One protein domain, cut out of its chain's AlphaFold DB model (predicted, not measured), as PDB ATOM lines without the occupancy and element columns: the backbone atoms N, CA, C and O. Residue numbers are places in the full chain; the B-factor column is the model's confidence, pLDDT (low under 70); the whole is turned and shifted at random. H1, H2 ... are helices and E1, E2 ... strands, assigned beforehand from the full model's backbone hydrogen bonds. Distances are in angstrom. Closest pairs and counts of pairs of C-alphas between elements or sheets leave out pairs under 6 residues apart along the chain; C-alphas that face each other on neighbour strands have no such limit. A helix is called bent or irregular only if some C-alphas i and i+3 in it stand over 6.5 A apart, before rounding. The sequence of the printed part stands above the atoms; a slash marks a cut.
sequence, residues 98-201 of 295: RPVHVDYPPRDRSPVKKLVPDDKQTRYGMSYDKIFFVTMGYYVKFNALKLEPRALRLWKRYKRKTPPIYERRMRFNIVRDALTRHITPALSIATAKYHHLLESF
ATOM      1  N   ARG A  98     135.828 164.805 193.361       59.31
ATOM      2  CA  ARG A  98     134.515 164.361 193.846       59.31
ATOM      3  C   ARG A  98     134.292 162.948 193.330       59.31
ATOM      4  O   ARG A  98     134.054 162.809 192.135       59.31
ATOM      5  N   PRO A  99     134.424 161.911 194.180       62.62
ATOM      6  CA  PRO A  99     133.982 160.584 193.789       62.62
ATOM      7  C   PRO A  99     132.498 160.699 193.443       62.62
ATOM      8  O   PRO A  99     131.678 161.077 194.283       62.62
ATOM      9  N   VAL A 100     132.184 160.480 192.171       71.75
ATOM     10  CA  VAL A 100     130.809 160.384 191.702       71.75
ATOM     11  C   VAL A 100     130.387 158.938 191.923       71.75
ATOM     12  O   VAL A 100     131.135 158.006 191.647       71.75
ATOM     13  N   HIS A 101     129.210 158.747 192.490       76.94
ATOM     14  CA  HIS A 101     128.579 157.447 192.594       76.94
ATOM     15  C   HIS A 101     127.653 157.268 191.399       76.94
ATOM     16  O   HIS A 101     126.927 158.186 191.023       76.94
ATOM     17  N   VAL A 102     127.695 156.084 190.806       77.88
ATOM     18  CA  VAL A 102     126.760 155.660 189.768       77.88
ATOM     19  C   VAL A 102     126.075 154.419 190.303       77.88
ATOM     20  O   VAL A 102     126.749 153.489 190.752       77.88
ATOM     21  N   ASP A 103     124.747 154.422 190.288       76.06
ATOM     22  CA  ASP A 103     123.972 153.247 190.662       76.06
ATOM     23  C   ASP A 103     124.157 152.175 189.583       76.06
ATOM     24  O   ASP A 103     123.998 152.450 188.393       76.06
ATOM     25  N   TYR A 104     124.538 150.962 189.988       71.00
ATOM     26  CA  TYR A 104     124.732 149.843 189.070       71.00
ATOM     27  C   TYR A 104     123.589 148.824 189.207       71.00
ATOM     28  O   TYR A 104     123.302 148.401 190.329       71.00
ATOM     29  N   PRO A 105     122.972 148.377 188.097       75.19
ATOM     30  CA  PRO A 105     123.196 148.837 186.725       75.19
ATOM     31  C   PRO A 105     122.634 150.257 186.490       75.19
ATOM     32  O   PRO A 105     121.586 150.595 187.046       75.19
ATOM     33  N   PRO A 106     123.296 151.087 185.659       78.75
ATOM     34  CA  PRO A 106     122.825 152.437 185.361       78.75
ATOM     35  C   PRO A 106     121.498 152.377 184.601       78.75
ATOM     36  O   PRO A 106     121.436 151.832 183.498       78.75
ATOM     37  N   ARG A 107     120.442 152.929 185.212       80.19
ATOM     38  CA  ARG A 107     119.087 152.968 184.636       80.19
ATOM     39  C   ARG A 107     118.991 153.990 183.503       80.19
ATOM     40  O   ARG A 107     118.539 153.650 182.416       80.19
ATOM     41  N   ASP A 108     119.514 155.192 183.744       81.62
ATOM     42  CA  ASP A 108     119.474 156.314 182.805       81.62
ATOM     43  C   ASP A 108     120.857 156.522 182.178       81.62
ATOM     44  O   ASP A 108     121.719 157.227 182.719       81.62
ATOM     45  N   ARG A 109     121.084 155.873 181.032       84.19
ATOM     46  CA  ARG A 109     122.331 155.989 180.267       84.19
ATOM     47  C   ARG A 109     122.085 156.229 178.786       84.19
ATOM     48  O   ARG A 109     121.110 155.759 178.207       84.19
ATOM     49  N   SER A 110     123.040 156.912 178.174       85.12
ATOM     50  CA  SER A 110     123.162 157.004 176.720       85.12
ATOM     51  C   SER A 110     123.482 155.639 176.084       85.12
ATOM     52  O   SER A 110     123.953 154.725 176.777       85.12
ATOM     53  N   PRO A 111     123.254 155.491 174.765       85.94
ATOM     54  CA  PRO A 111     123.678 154.314 174.021       85.94
ATOM     55  C   PRO A 111     125.171 154.045 174.203       85.94
ATOM     56  O   PRO A 111     126.003 154.952 174.181       85.94
ATOM     57  N   VAL A 112     125.503 152.770 174.372       82.81
ATOM     58  CA  VAL A 112     126.877 152.321 174.577       82.81
ATOM     59  C   VAL A 112     127.656 152.473 173.271       82.81
ATOM     60  O   VAL A 112     127.290 151.875 172.263       82.81
ATOM     61  N   LYS A 113     128.745 153.248 173.290       80.00
ATOM     62  CA  LYS A 113     129.648 153.406 172.144       80.00
ATOM     63  C   LYS A 113     130.925 152.602 172.377       80.00
ATOM     64  O   LYS A 113     131.559 152.727 173.425       80.00
ATOM     65  N   LYS A 114     131.320 151.782 171.402       78.56
ATOM     66  CA  LYS A 114     132.615 151.088 171.414       78.56
ATOM     67  C   LYS A 114     133.709 152.042 170.931       78.56
ATOM     68  O   LYS A 114     133.524 152.737 169.935       78.56
ATOM     69  N   LEU A 115     134.840 152.102 171.638       67.88
ATOM     70  CA  LEU A 115     136.018 152.857 171.182       67.88
ATOM     71  C   LEU A 115     136.776 152.132 170.071       67.88
ATOM     72  O   LEU A 115     137.425 152.782 169.259       67.88
ATOM     73  N   VAL A 116     136.710 150.802 170.053       69.00
ATOM     74  CA  VAL A 116     137.376 149.970 169.052       69.00
ATOM     75  C   VAL A 116     136.295 149.391 168.136       69.00
ATOM     76  O   VAL A 116     135.370 148.765 168.657       69.00
ATOM     77  N   PRO A 117     136.359 149.634 166.812       67.50
ATOM     78  CA  PRO A 117     135.486 148.975 165.844       67.50
ATOM     79  C   PRO A 117     135.665 147.454 165.898       67.50
ATOM     80  O   PRO A 117     136.781 146.985 166.127       67.50
ATOM     81  N   ASP A 118     134.593 146.701 165.642       67.31
ATOM     82  CA  ASP A 118     134.580 145.232 165.741       67.31
ATOM     83  C   ASP A 118     135.637 144.558 164.835       67.31
ATOM     84  O   ASP A 118     136.134 143.478 165.152       67.31
ATOM     85  N   ASP A 119     136.066 145.242 163.771       62.75
ATOM     86  CA  ASP A 119     137.028 144.737 162.785       62.75
ATOM     87  C   ASP A 119     138.491 144.760 163.267       62.75
ATOM     88  O   ASP A 119     139.357 144.103 162.688       62.75
ATOM     89  N   LYS A 120     138.808 145.515 164.331       58.56
ATOM     90  CA  LYS A 120     140.175 145.629 164.866       58.56
ATOM     91  C   LYS A 120     140.347 144.708 166.076       58.56
ATOM     92  O   LYS A 120     140.395 145.152 167.225       58.56
ATOM     93  N   GLN A 121     140.494 143.409 165.818       55.69
ATOM     94  CA  GLN A 121     140.909 142.455 166.844       55.69
ATOM     95  C   GLN A 121     142.309 142.840 167.342       55.69
ATOM     96  O   GLN A 121     143.285 142.841 166.589       55.69
ATOM     97  N   THR A 122     142.426 143.224 168.617       57.19
ATOM     98  CA  THR A 122     143.742 143.551 169.176       57.19
ATOM     99  C   THR A 122     144.644 142.313 169.116       57.19
ATOM    100  O   THR A 122     144.186 141.190 169.335       57.19
ATOM    101  N   ARG A 123     145.943 142.517 168.856       48.03
ATOM    102  CA  ARG A 123     146.983 141.472 168.706       48.03
ATOM    103  C   ARG A 123     147.046 140.440 169.847       48.03
ATOM    104  O   ARG A 123     147.722 139.428 169.713       48.03
ATOM    105  N   TYR A 124     146.368 140.694 170.965       52.81
ATOM    106  CA  TYR A 124     146.351 139.852 172.159       52.81
ATOM    107  C   TYR A 124     145.118 138.940 172.272       52.81
ATOM    108  O   TYR A 124     144.923 138.337 173.324       52.81
ATOM    109  N   GLY A 125     144.268 138.845 171.240       50.09
ATOM    110  CA  GLY A 125     143.122 137.918 171.214       50.09
ATOM    111  C   GLY A 125     142.032 138.214 172.253       50.09
ATOM    112  O   GLY A 125     141.074 137.460 172.375       50.09
ATOM    113  N   MET A 126     142.157 139.316 172.995       49.41
ATOM    114  CA  MET A 126     141.159 139.787 173.945       49.41
ATOM    115  C   MET A 126     140.574 141.088 173.403       49.41
ATOM    116  O   MET A 126     141.233 142.132 173.421       49.41
ATOM    117  N   SER A 127     139.339 141.040 172.905       50.56
ATOM    118  CA  SER A 127     138.548 142.242 172.660       50.56
ATOM    119  C   SER A 127     138.162 142.827 174.017       50.56
ATOM    120  O   SER A 127     137.114 142.557 174.597       50.56
ATOM    121  N   TYR A 128     139.060 143.620 174.598       56.69
ATOM    122  CA  TYR A 128     138.633 144.538 175.638       56.69
ATOM    123  C   TYR A 128     137.844 145.631 174.933       56.69
ATOM    124  O   TYR A 128     138.411 146.668 174.588       56.69
ATOM    125  N   ASP A 129     136.559 145.371 174.694       59.53
ATOM    126  CA  ASP A 129     135.609 146.368 174.227       59.53
ATOM    127  C   ASP A 129     135.614 147.483 175.268       59.53
ATOM    128  O   ASP A 129     134.969 147.411 176.316       59.53
ATOM    129  N   LYS A 130     136.445 148.499 175.029       67.12
ATOM    130  CA  LYS A 130     136.427 149.718 175.818       67.12
ATOM    131  C   LYS A 130     135.179 150.440 175.369       67.12
ATOM    132  O   LYS A 130     135.160 151.078 174.315       67.12
ATOM    133  N   ILE A 131     134.126 150.267 176.143       75.19
ATOM    134  CA  ILE A 131     132.872 150.945 175.897       75.19
ATOM    135  C   ILE A 131     132.820 152.202 176.741       75.19
ATOM    136  O   ILE A 131     133.227 152.210 177.905       75.19
ATOM    137  N   PHE A 132     132.301 153.265 176.151       79.88
ATOM    138  CA  PHE A 132     131.977 154.477 176.871       79.88
ATOM    139  C   PHE A 132     130.491 154.761 176.737       79.88
ATOM    140  O   PHE A 132     129.872 154.536 175.695       79.88
ATOM    141  N   PHE A 133     129.917 155.238 177.827       81.12
ATOM    142  CA  PHE A 133     128.571 155.776 177.849       81.12
ATOM    143  C   PHE A 133     128.527 156.915 178.859       81.12
ATOM    144  O   PHE A 133     129.196 156.903 179.896       81.12
ATOM    145  N   VAL A 134     127.720 157.913 178.543       84.44
ATOM    146  CA  VAL A 134     127.317 158.950 179.484       84.44
ATOM    147  C   VAL A 134     126.179 158.396 180.332       84.44
ATOM    148  O   VAL A 134     125.220 157.833 179.798       84.44
ATOM    149  N   THR A 135     126.301 158.539 181.645       86.00
ATOM    150  CA  THR A 135     125.275 158.177 182.628       86.00
ATOM    151  C   THR A 135     125.097 159.321 183.603       86.00
ATOM    152  O   THR A 135     126.017 160.111 183.831       86.00
ATOM    153  N   MET A 136     123.929 159.389 184.228       85.88
ATOM    154  CA  MET A 136     123.760 160.253 185.387       85.88
ATOM    155  C   MET A 136     124.366 159.558 186.607       85.88
ATOM    156  O   MET A 136     124.040 158.413 186.916       85.88
ATOM    157  N   GLY A 137     125.291 160.239 187.272       85.06
ATOM    158  CA  GLY A 137     125.781 159.877 188.593       85.06
ATOM    159  C   GLY A 137     125.358 160.920 189.618       85.06
ATOM    160  O   GLY A 137     124.690 161.908 189.308       85.06
ATOM    161  N   TYR A 138     125.773 160.737 190.863       83.75
ATOM    162  CA  TYR A 138     125.612 161.750 191.892       83.75
ATOM    163  C   TYR A 138     126.835 161.820 192.792       83.75
ATOM    164  O   TYR A 138     127.469 160.818 193.104       83.75
ATOM    165  N   TYR A 139     127.152 163.013 193.277       82.56
ATOM    166  CA  TYR A 139     128.047 163.159 194.419       82.56
ATOM    167  C   TYR A 139     127.266 163.710 195.604       82.56
ATOM    168  O   TYR A 139     126.266 164.420 195.463       82.56
ATOM    169  N   VAL A 140     127.723 163.376 196.805       80.38
ATOM    170  CA  VAL A 140     127.079 163.817 198.039       80.38
ATOM    171  C   VAL A 140     127.813 165.043 198.567       80.38
ATOM    172  O   VAL A 140     129.010 164.991 198.849       80.38
ATOM    173  N   LYS A 141     127.099 166.163 198.704       83.56
ATOM    174  CA  LYS A 141     127.608 167.373 199.350       83.56
ATOM    175  C   LYS A 141     127.059 167.450 200.764       83.56
ATOM    176  O   LYS A 141     125.851 167.417 200.980       83.56
ATOM    177  N   PHE A 142     127.957 167.592 201.726       84.62
ATOM    178  CA  PHE A 142     127.583 167.818 203.111       84.62
ATOM    179  C   PHE A 142     127.380 169.317 203.372       84.62
ATOM    180  O   PHE A 142     128.280 170.121 203.120       84.62
ATOM    181  N   ASN A 143     126.206 169.694 203.881       87.25
ATOM    182  CA  ASN A 143     125.894 171.050 204.315       87.25
ATOM    183  C   ASN A 143     125.703 171.087 205.835       87.25
ATOM    184  O   ASN A 143     124.644 170.741 206.350       87.25
ATOM    185  N   ALA A 144     126.718 171.575 206.548       86.50
ATOM    186  CA  ALA A 144     126.692 171.659 208.006       86.50
ATOM    187  C   ALA A 144     125.545 172.529 208.553       86.50
ATOM    188  O   ALA A 144     125.116 172.300 209.677       86.50
ATOM    189  N   LEU A 145     125.036 173.501 207.788       88.44
ATOM    190  CA  LEU A 145     123.949 174.381 208.239       88.44
ATOM    191  C   LEU A 145     122.606 173.654 208.358       88.44
ATOM    192  O   LEU A 145     121.737 174.110 209.086       88.44
ATOM    193  N   LYS A 146     122.451 172.522 207.664       89.94
ATOM    194  CA  LYS A 146     121.263 171.665 207.750       89.94
ATOM    195  C   LYS A 146     121.305 170.695 208.939       89.94
ATOM    196  O   LYS A 146     120.358 169.944 209.133       89.94
ATOM    197  N   LEU A 147     122.396 170.663 209.711       89.62
ATOM    198  CA  LEU A 147     122.462 169.848 210.922       89.62
ATOM    199  C   LEU A 147     121.619 170.460 212.045       89.62
ATOM    200  O   LEU A 147     121.617 171.672 212.248       89.62
ATOM    201  N   GLU A 148     121.015 169.590 212.850       90.19
ATOM    202  CA  GLU A 148     120.384 169.953 214.121       90.19
ATOM    203  C   GLU A 148     121.391 170.694 215.038       90.19
ATOM    204  O   GLU A 148     122.590 170.376 215.025       90.19
ATOM    205  N   PRO A 149     120.971 171.706 215.828       91.31
ATOM    206  CA  PRO A 149     121.899 172.589 216.540       91.31
ATOM    207  C   PRO A 149     122.898 171.865 217.451       91.31
ATOM    208  O   PRO A 149     124.065 172.271 217.540       91.31
ATOM    209  N   ARG A 150     122.492 170.778 218.120       87.94
ATOM    210  CA  ARG A 150     123.403 169.966 218.938       87.94
ATOM    211  C   ARG A 150     124.419 169.222 218.070       87.94
ATOM    212  O   ARG A 150     125.609 169.245 218.403       87.94
ATOM    213  N   ALA A 151     123.997 168.638 216.952       86.44
ATOM    214  CA  ALA A 151     124.891 168.012 215.978       86.44
ATOM    215  C   ALA A 151     125.873 169.013 215.339       86.44
ATOM    216  O   ALA A 151     127.058 168.707 215.207       86.44
ATOM    217  N   LEU A 152     125.440 170.238 215.025       88.94
ATOM    218  CA  LEU A 152     126.313 171.290 214.494       88.94
ATOM    219  C   LEU A 152     127.402 171.700 215.498       88.94
ATOM    220  O   LEU A 152     128.561 171.893 215.119       88.94
ATOM    221  N   ARG A 153     127.064 171.807 216.792       87.94
ATOM    222  CA  ARG A 153     128.052 172.061 217.858       87.94
ATOM    223  C   ARG A 153     129.082 170.936 217.950       87.94
ATOM    224  O   ARG A 153     130.277 171.221 218.047       87.94
ATOM    225  N   LEU A 154     128.638 169.681 217.880       83.81
ATOM    226  CA  LEU A 154     129.524 168.515 217.843       83.81
ATOM    227  C   LEU A 154     130.426 168.539 216.606       83.81
ATOM    228  O   LEU A 154     131.640 168.429 216.741       83.81
ATOM    229  N   TRP A 155     129.871 168.785 215.417       83.75
ATOM    230  CA  TRP A 155     130.633 168.905 214.173       83.75
ATOM    231  C   TRP A 155     131.720 169.983 214.248       83.75
ATOM    232  O   TRP A 155     132.864 169.740 213.865       83.75
ATOM    233  N   LYS A 156     131.403 171.165 214.796       86.62
ATOM    234  CA  LYS A 156     132.390 172.239 215.007       86.62
ATOM    235  C   LYS A 156     133.517 171.810 215.955       86.62
ATOM    236  O   LYS A 156     134.663 172.193 215.723       86.62
ATOM    237  N   ARG A 157     133.220 171.012 216.991       82.50
ATOM    238  CA  ARG A 157     134.243 170.428 217.881       82.50
ATOM    239  C   ARG A 157     135.104 169.401 217.144       82.50
ATOM    240  O   ARG A 157     136.323 169.481 217.250       82.50
ATOM    241  N   TYR A 158     134.489 168.513 216.360       77.56
ATOM    242  CA  TYR A 158     135.201 167.514 215.560       77.56
ATOM    243  C   TYR A 158     136.126 168.149 214.523       77.56
ATOM    244  O   TYR A 158     137.267 167.737 214.409       77.56
ATOM    245  N   LYS A 159     135.690 169.196 213.810       76.31
ATOM    246  CA  LYS A 159     136.523 169.863 212.792       76.31
ATOM    247  C   LYS A 159     137.782 170.522 213.378       76.31
ATOM    248  O   LYS A 159     138.766 170.687 212.668       76.31
ATOM    249  N   ARG A 160     137.734 170.938 214.649       72.75
ATOM    250  CA  ARG A 160     138.845 171.615 215.341       72.75
ATOM    251  C   ARG A 160     139.877 170.653 215.933       72.75
ATOM    252  O   ARG A 160     140.966 171.104 216.262       72.75
ATOM    253  N   LYS A 161     139.546 169.371 216.103       67.88
ATOM    254  CA  LYS A 161     140.445 168.365 216.684       67.88
ATOM    255  C   LYS A 161     140.819 167.336 215.623       67.88
ATOM    256  O   LYS A 161     139.973 166.948 214.824       67.88
ATOM    257  N   THR A 162     142.054 166.847 215.631       57.41
ATOM    258  CA  THR A 162     142.384 165.595 214.938       57.41
ATOM    259  C   THR A 162     141.484 164.517 215.545       57.41
ATOM    260  O   THR A 162     141.534 164.341 216.766       57.41
ATOM    261  N   PRO A 163     140.583 163.876 214.779       52.38
ATOM    262  CA  PRO A 163     139.637 162.944 215.372       52.38
ATOM    263  C   PRO A 163     140.421 161.792 216.022       52.38
ATOM    264  O   PRO A 163     141.269 161.200 215.348       52.38
ATOM    265  N   PRO A 164     140.177 161.467 217.306       47.28
ATOM    266  CA  PRO A 164     140.701 160.246 217.900       47.28
ATOM    267  C   PRO A 164     140.225 159.067 217.051       47.28
ATOM    268  O   PRO A 164     139.040 158.991 216.722       47.28
ATOM    269  N   ILE A 165     141.136 158.156 216.702       53.88
ATOM    270  CA  ILE A 165     140.923 157.046 215.749       53.88
ATOM    271  C   ILE A 165     139.671 156.203 216.086       53.88
ATOM    272  O   ILE A 165     139.069 155.602 215.198       53.88
ATOM    273  N   TYR A 166     139.225 156.223 217.346       46.66
ATOM    274  CA  TYR A 166     138.154 155.379 217.877       46.66
ATOM    275  C   TYR A 166     136.875 156.139 218.275       46.66
ATOM    276  O   TYR A 166     135.836 155.518 218.507       46.66
ATOM    277  N   GLU A 167     136.884 157.478 218.303       47.56
ATOM    278  CA  GLU A 167     135.692 158.252 218.663       47.56
ATOM    279  C   GLU A 167     134.840 158.593 217.439       47.56
ATOM    280  O   GLU A 167     134.877 159.684 216.878       47.56
ATOM    281  N   ARG A 168     133.978 157.626 217.117       50.47
ATOM    282  CA  ARG A 168     132.594 157.845 216.673       50.47
ATOM    283  C   ARG A 168     132.442 158.720 215.427       50.47
ATOM    284  O   ARG A 168     132.236 159.931 215.488       50.47
ATOM    285  N   ARG A 169     132.336 158.041 214.280       60.84
ATOM    286  CA  ARG A 169     131.567 158.551 213.134       60.84
ATOM    287  C   ARG A 169     130.220 159.065 213.664       60.84
ATOM    288  O   ARG A 169     129.540 158.337 214.391       60.84
ATOM    289  N   MET A 170     129.839 160.307 213.344       64.88
ATOM    290  CA  MET A 170     128.480 160.775 213.646       64.88
ATOM    291  C   MET A 170     127.483 159.752 213.100       64.88
ATOM    292  O   MET A 170     127.664 159.248 211.987       64.88
ATOM    293  N   ARG A 171     126.454 159.420 213.889       73.06
ATOM    294  CA  ARG A 171     125.431 158.458 213.463       73.06
ATOM    295  C   ARG A 171     124.860 158.928 212.131       73.06
ATOM    296  O   ARG A 171     124.432 160.077 212.033       73.06
ATOM    297  N   PHE A 172     124.839 158.049 211.131       72.56
ATOM    298  CA  PHE A 172     124.423 158.406 209.773       72.56
ATOM    299  C   PHE A 172     123.050 159.092 209.751       72.56
ATOM    300  O   PHE A 172     122.900 160.106 209.083       72.56
ATOM    301  N   ASN A 173     122.103 158.637 210.579       78.88
ATOM    302  CA  ASN A 173     120.760 159.221 210.697       78.88
ATOM    303  C   ASN A 173     120.758 160.714 211.069       78.88
ATOM    304  O   ASN A 173     119.871 161.435 210.641       78.88
ATOM    305  N   ILE A 174     121.755 161.187 211.823       79.50
ATOM    306  CA  ILE A 174     121.879 162.599 212.225       79.50
ATOM    307  C   ILE A 174     122.415 163.449 211.065       79.50
ATOM    308  O   ILE A 174     122.105 164.628 210.937       79.50
ATOM    309  N   VAL A 175     123.259 162.850 210.224       80.94
ATOM    310  CA  VAL A 175     123.952 163.535 209.126       80.94
ATOM    311  C   VAL A 175     123.156 163.435 207.823       80.94
ATOM    312  O   VAL A 175     123.353 164.257 206.934       80.94
ATOM    313  N   ARG A 176     122.247 162.459 207.711       82.62
ATOM    314  CA  ARG A 176     121.479 162.139 206.504       82.62
ATOM    315  C   ARG A 176     120.820 163.370 205.892       82.62
ATOM    316  O   ARG A 176     121.012 163.621 204.710       82.62
ATOM    317  N   ASP A 177     120.133 164.166 206.701       85.69
ATOM    318  CA  ASP A 177     119.364 165.317 206.211       85.69
ATOM    319  C   ASP A 177     120.277 166.503 205.827       85.69
ATOM    320  O   ASP A 177     119.926 167.369 205.021       85.69
ATOM    321  N   ALA A 178     121.512 166.504 206.339       86.06
ATOM    322  CA  ALA A 178     122.564 167.437 205.952       86.06
ATOM    323  C   ALA A 178     123.334 167.006 204.690       86.06
ATOM    324  O   ALA A 178     124.108 167.798 204.141       86.06
ATOM    325  N   LEU A 179     123.132 165.782 204.199       85.50
ATOM    326  CA  LEU A 179     123.710 165.287 202.955       85.50
ATOM    327  C   LEU A 179     122.754 165.584 201.797       85.50
ATOM    328  O   LEU A 179     121.638 165.085 201.737       85.50
ATOM    329  N   THR A 180     123.197 166.400 200.846       87.19
ATOM    330  CA  THR A 180     122.445 166.688 199.619       87.19
ATOM    331  C   THR A 180     123.099 165.957 198.452       87.19
ATOM    332  O   THR A 180     124.302 166.102 198.219       87.19
ATOM    333  N   ARG A 181     122.319 165.149 197.727       87.00
ATOM    334  CA  ARG A 181     122.771 164.510 196.487       87.00
ATOM    335  C   ARG A 181     122.694 165.526 195.358       87.00
ATOM    336  O   ARG A 181     121.655 166.140 195.150       87.00
ATOM    337  N   HIS A 182     123.796 165.696 194.647       83.12
ATOM    338  CA  HIS A 182     123.844 166.493 193.434       83.12
ATOM    339  C   HIS A 182     124.025 165.549 192.264       83.12
ATOM    340  O   HIS A 182     125.054 164.879 192.165       83.12
ATOM    341  N   ILE A 183     123.001 165.494 191.422       86.50
ATOM    342  CA  ILE A 183     123.021 164.729 190.185       86.50
ATOM    343  C   ILE A 183     123.990 165.424 189.224       86.50
ATOM    344  O   ILE A 183     123.949 166.645 189.072       86.50
ATOM    345  N   THR A 184     124.885 164.656 188.616       81.88
ATOM    346  CA  THR A 184     125.882 165.146 187.664       81.88
ATOM    347  C   THR A 184     126.011 164.150 186.520       81.88
ATOM    348  O   THR A 184     126.018 162.942 186.774       81.88
ATOM    349  N   PRO A 185     126.138 164.608 185.267       82.56
ATOM    350  CA  PRO A 185     126.542 163.713 184.199       82.56
ATOM    351  C   PRO A 185     127.957 163.196 184.489       82.56
ATOM    352  O   PRO A 185     128.812 163.913 185.020       82.56
ATOM    353  N   ALA A 186     128.176 161.922 184.190       76.81
ATOM    354  CA  ALA A 186     129.439 161.233 184.383       76.81
ATOM    355  C   ALA A 186     129.769 160.413 183.136       76.81
ATOM    356  O   ALA A 186     128.922 159.678 182.614       76.81
ATOM    357  N   LEU A 187     131.012 160.525 182.670       79.69
ATOM    358  CA  LEU A 187     131.513 159.703 181.579       79.69
ATOM    359  C   LEU A 187     132.027 158.390 182.169       79.69
ATOM    360  O   LEU A 187     133.026 158.347 182.890       79.69
ATOM    361  N   SER A 188     131.328 157.300 181.881       75.12
ATOM    362  CA  SER A 188     131.727 155.974 182.337       75.12
ATOM    363  C   SER A 188     132.470 155.260 181.224       75.12
ATOM    364  O   SER A 188     131.928 155.095 180.132       75.12
ATOM    365  N   ILE A 189     133.693 154.804 181.502       73.38
ATOM    366  CA  ILE A 189     134.408 153.874 180.628       73.38
ATOM    367  C   ILE A 189     134.398 152.508 181.294       73.38
ATOM    368  O   ILE A 189     134.986 152.316 182.358       73.38
ATOM    369  N   ALA A 190     133.739 151.542 180.668       67.69
ATOM    370  CA  ALA A 190     133.860 150.155 181.080       67.69
ATOM    371  C   ALA A 190     134.958 149.483 180.258       67.69
ATOM    372  O   ALA A 190     134.970 149.533 179.029       67.69
ATOM    373  N   THR A 191     135.881 148.845 180.961       64.19
ATOM    374  CA  THR A 191     136.752 147.815 180.397       64.19
ATOM    375  C   THR A 191     136.231 146.476 180.902       64.19
ATOM    376  O   THR A 191     135.710 146.427 182.013       64.19
ATOM    377  N   ALA A 192     136.361 145.393 180.130       54.09
ATOM    378  CA  ALA A 192     135.724 144.093 180.412       54.09
ATOM    379  C   ALA A 192     135.936 143.515 181.835       54.09
ATOM    380  O   ALA A 192     135.246 142.579 182.219       54.09
ATOM    381  N   LYS A 193     136.880 144.053 182.623       47.16
ATOM    382  CA  LYS A 193     137.132 143.670 184.021       47.16
ATOM    383  C   LYS A 193     136.849 144.773 185.053       47.16
ATOM    384  O   LYS A 193     136.671 144.448 186.221       47.16
ATOM    385  N   TYR A 194     136.800 146.052 184.660       49.84
ATOM    386  CA  TYR A 194     136.640 147.187 185.581       49.84
ATOM    387  C   TYR A 194     135.929 148.382 184.931       49.84
ATOM    388  O   TYR A 194     136.234 148.770 183.799       49.84
ATOM    389  N   HIS A 195     135.043 149.035 185.687       52.91
ATOM    390  CA  HIS A 195     134.505 150.350 185.342       52.91
ATOM    391  C   HIS A 195     135.455 151.443 185.843       52.91
ATOM    392  O   HIS A 195     135.622 151.635 187.048       52.91
ATOM    393  N   HIS A 196     136.074 152.174 184.922       56.81
ATOM    394  CA  HIS A 196     136.747 153.425 185.232       56.81
ATOM    395  C   HIS A 196     135.728 154.554 185.100       56.81
ATOM    396  O   HIS A 196     135.314 154.923 184.002       56.81
ATOM    397  N   LEU A 197     135.313 155.103 186.239       54.94
ATOM    398  CA  LEU A 197     134.523 156.323 186.250       54.94
ATOM    399  C   LEU A 197     135.451 157.500 185.942       54.94
ATOM    400  O   LEU A 197     136.269 157.886 186.784       54.94
ATOM    401  N   LEU A 198     135.355 158.048 184.732       58.19
ATOM    402  CA  LEU A 198     136.053 159.275 184.379       58.19
ATOM    403  C   LEU A 198     135.202 160.452 184.835       58.19
ATOM    404  O   LEU A 198     134.401 160.978 184.078       58.19
ATOM    405  N   GLU A 199     135.437 160.837 186.088       59.78
ATOM    406  CA  GLU A 199     135.175 162.169 186.640       59.78
ATOM    407  C   GLU A 199     133.719 162.685 186.528       59.78
ATOM    408  O   GLU A 199     132.819 162.075 185.956       59.78
ATOM    409  N   SER A 200     133.445 163.809 187.194       58.47
ATOM    410  CA  SER A 200     132.248 164.603 186.894       58.47
ATOM    411  C   SER A 200     132.660 165.614 185.841       58.47
ATOM    412  O   SER A 200     133.519 166.454 186.112       58.47
ATOM    413  N   PHE A 201     132.064 165.524 184.661       63.66
ATOM    414  CA  PHE A 201     132.177 166.563 183.645       63.66
ATOM    415  C   PHE A 201     130.949 167.462 183.739       63.66
ATOM    416  O   PHE A 201     129.852 166.989 184.046       63.66
TER     417      PHE A 201
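AT A GLANCE: This is residues 98 to 201 of the 295 residues of an uncharacterized protein of Vitrella brassicaformis (strain CCMP3155) (UniProt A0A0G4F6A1). The domain is a long, strongly twisted antiparallel ribbon of E1 and E2, with E3 folding back beside E2 at one end and the helices H1 and H2 at the other. Residues 98 to 130, a long stretch with no named element, come before E1, and residues 159 to 166 stick out. The printed part has 104 residues, with E1, H1, H2, E2 and E3 in that order; the sheet is E1, E2, E3, all antiparallel. The class is mixed, helices and strands, with 51 residues in named elements, under half. The whole is extended, a rod of 63 by 29 by 20 A, with a radius of gyration of the C-alphas of 20.3 A.

IN THESE COORDINATES: E1, residues 131 to 142, begins at C-alpha 131 (132.872, 150.945, 175.897), is 32.5 A long and bends by 57 degrees at residue 134. H1 is residues 149 to 160, 17.0 A, and H2 residues 172 to 178, 10.0 A. H2 is irregular: C-alphas 174 and 177 are 7.1 A apart. E2, residues 179 to 191, 31.4 A, bends by 68 degrees at residue 185. E3, residues 194 to 200, 18.0 A, ends at C-alpha 200 (132.248, 164.603, 186.894).

HOW THE PARTS SIT: E1 and E2 are antiparallel at 156 degrees, with N 137 and O 184 2.8 A apart, within hydrogen-bond range. E2 and E3 form a hairpin at 132 degrees, with N 196 and O 189 2.8 A apart, within hydrogen-bond range. Residues 113 to 114 pair antiparallel with residues 131 to 132 of E1. H2 only grazes the sheet, with its residues 172 to 178. H1 is not on the sheet; it is close to but not clearly touching H2, about perpendicular at 84 degrees, the closest C-alphas being those of Ala 151 and Ile 174, 7.2 A. In H1 every O i to N i+4 pair is within hydrogen-bond range; in H2 1 of 3 is, beside 2 of 4 O i to N i+3 pairs.

THE WHOLE: The C-alphas farthest apart, of Asp 119 and Arg 150, are 63.0 A apart. The printed part has no cut, and the link from H1 to H2 is long. Mean pLDDT of the printed part is 72.6; residues 98 to 99, 115 to 130, 161 to 170 and 190 to 201 are under 70.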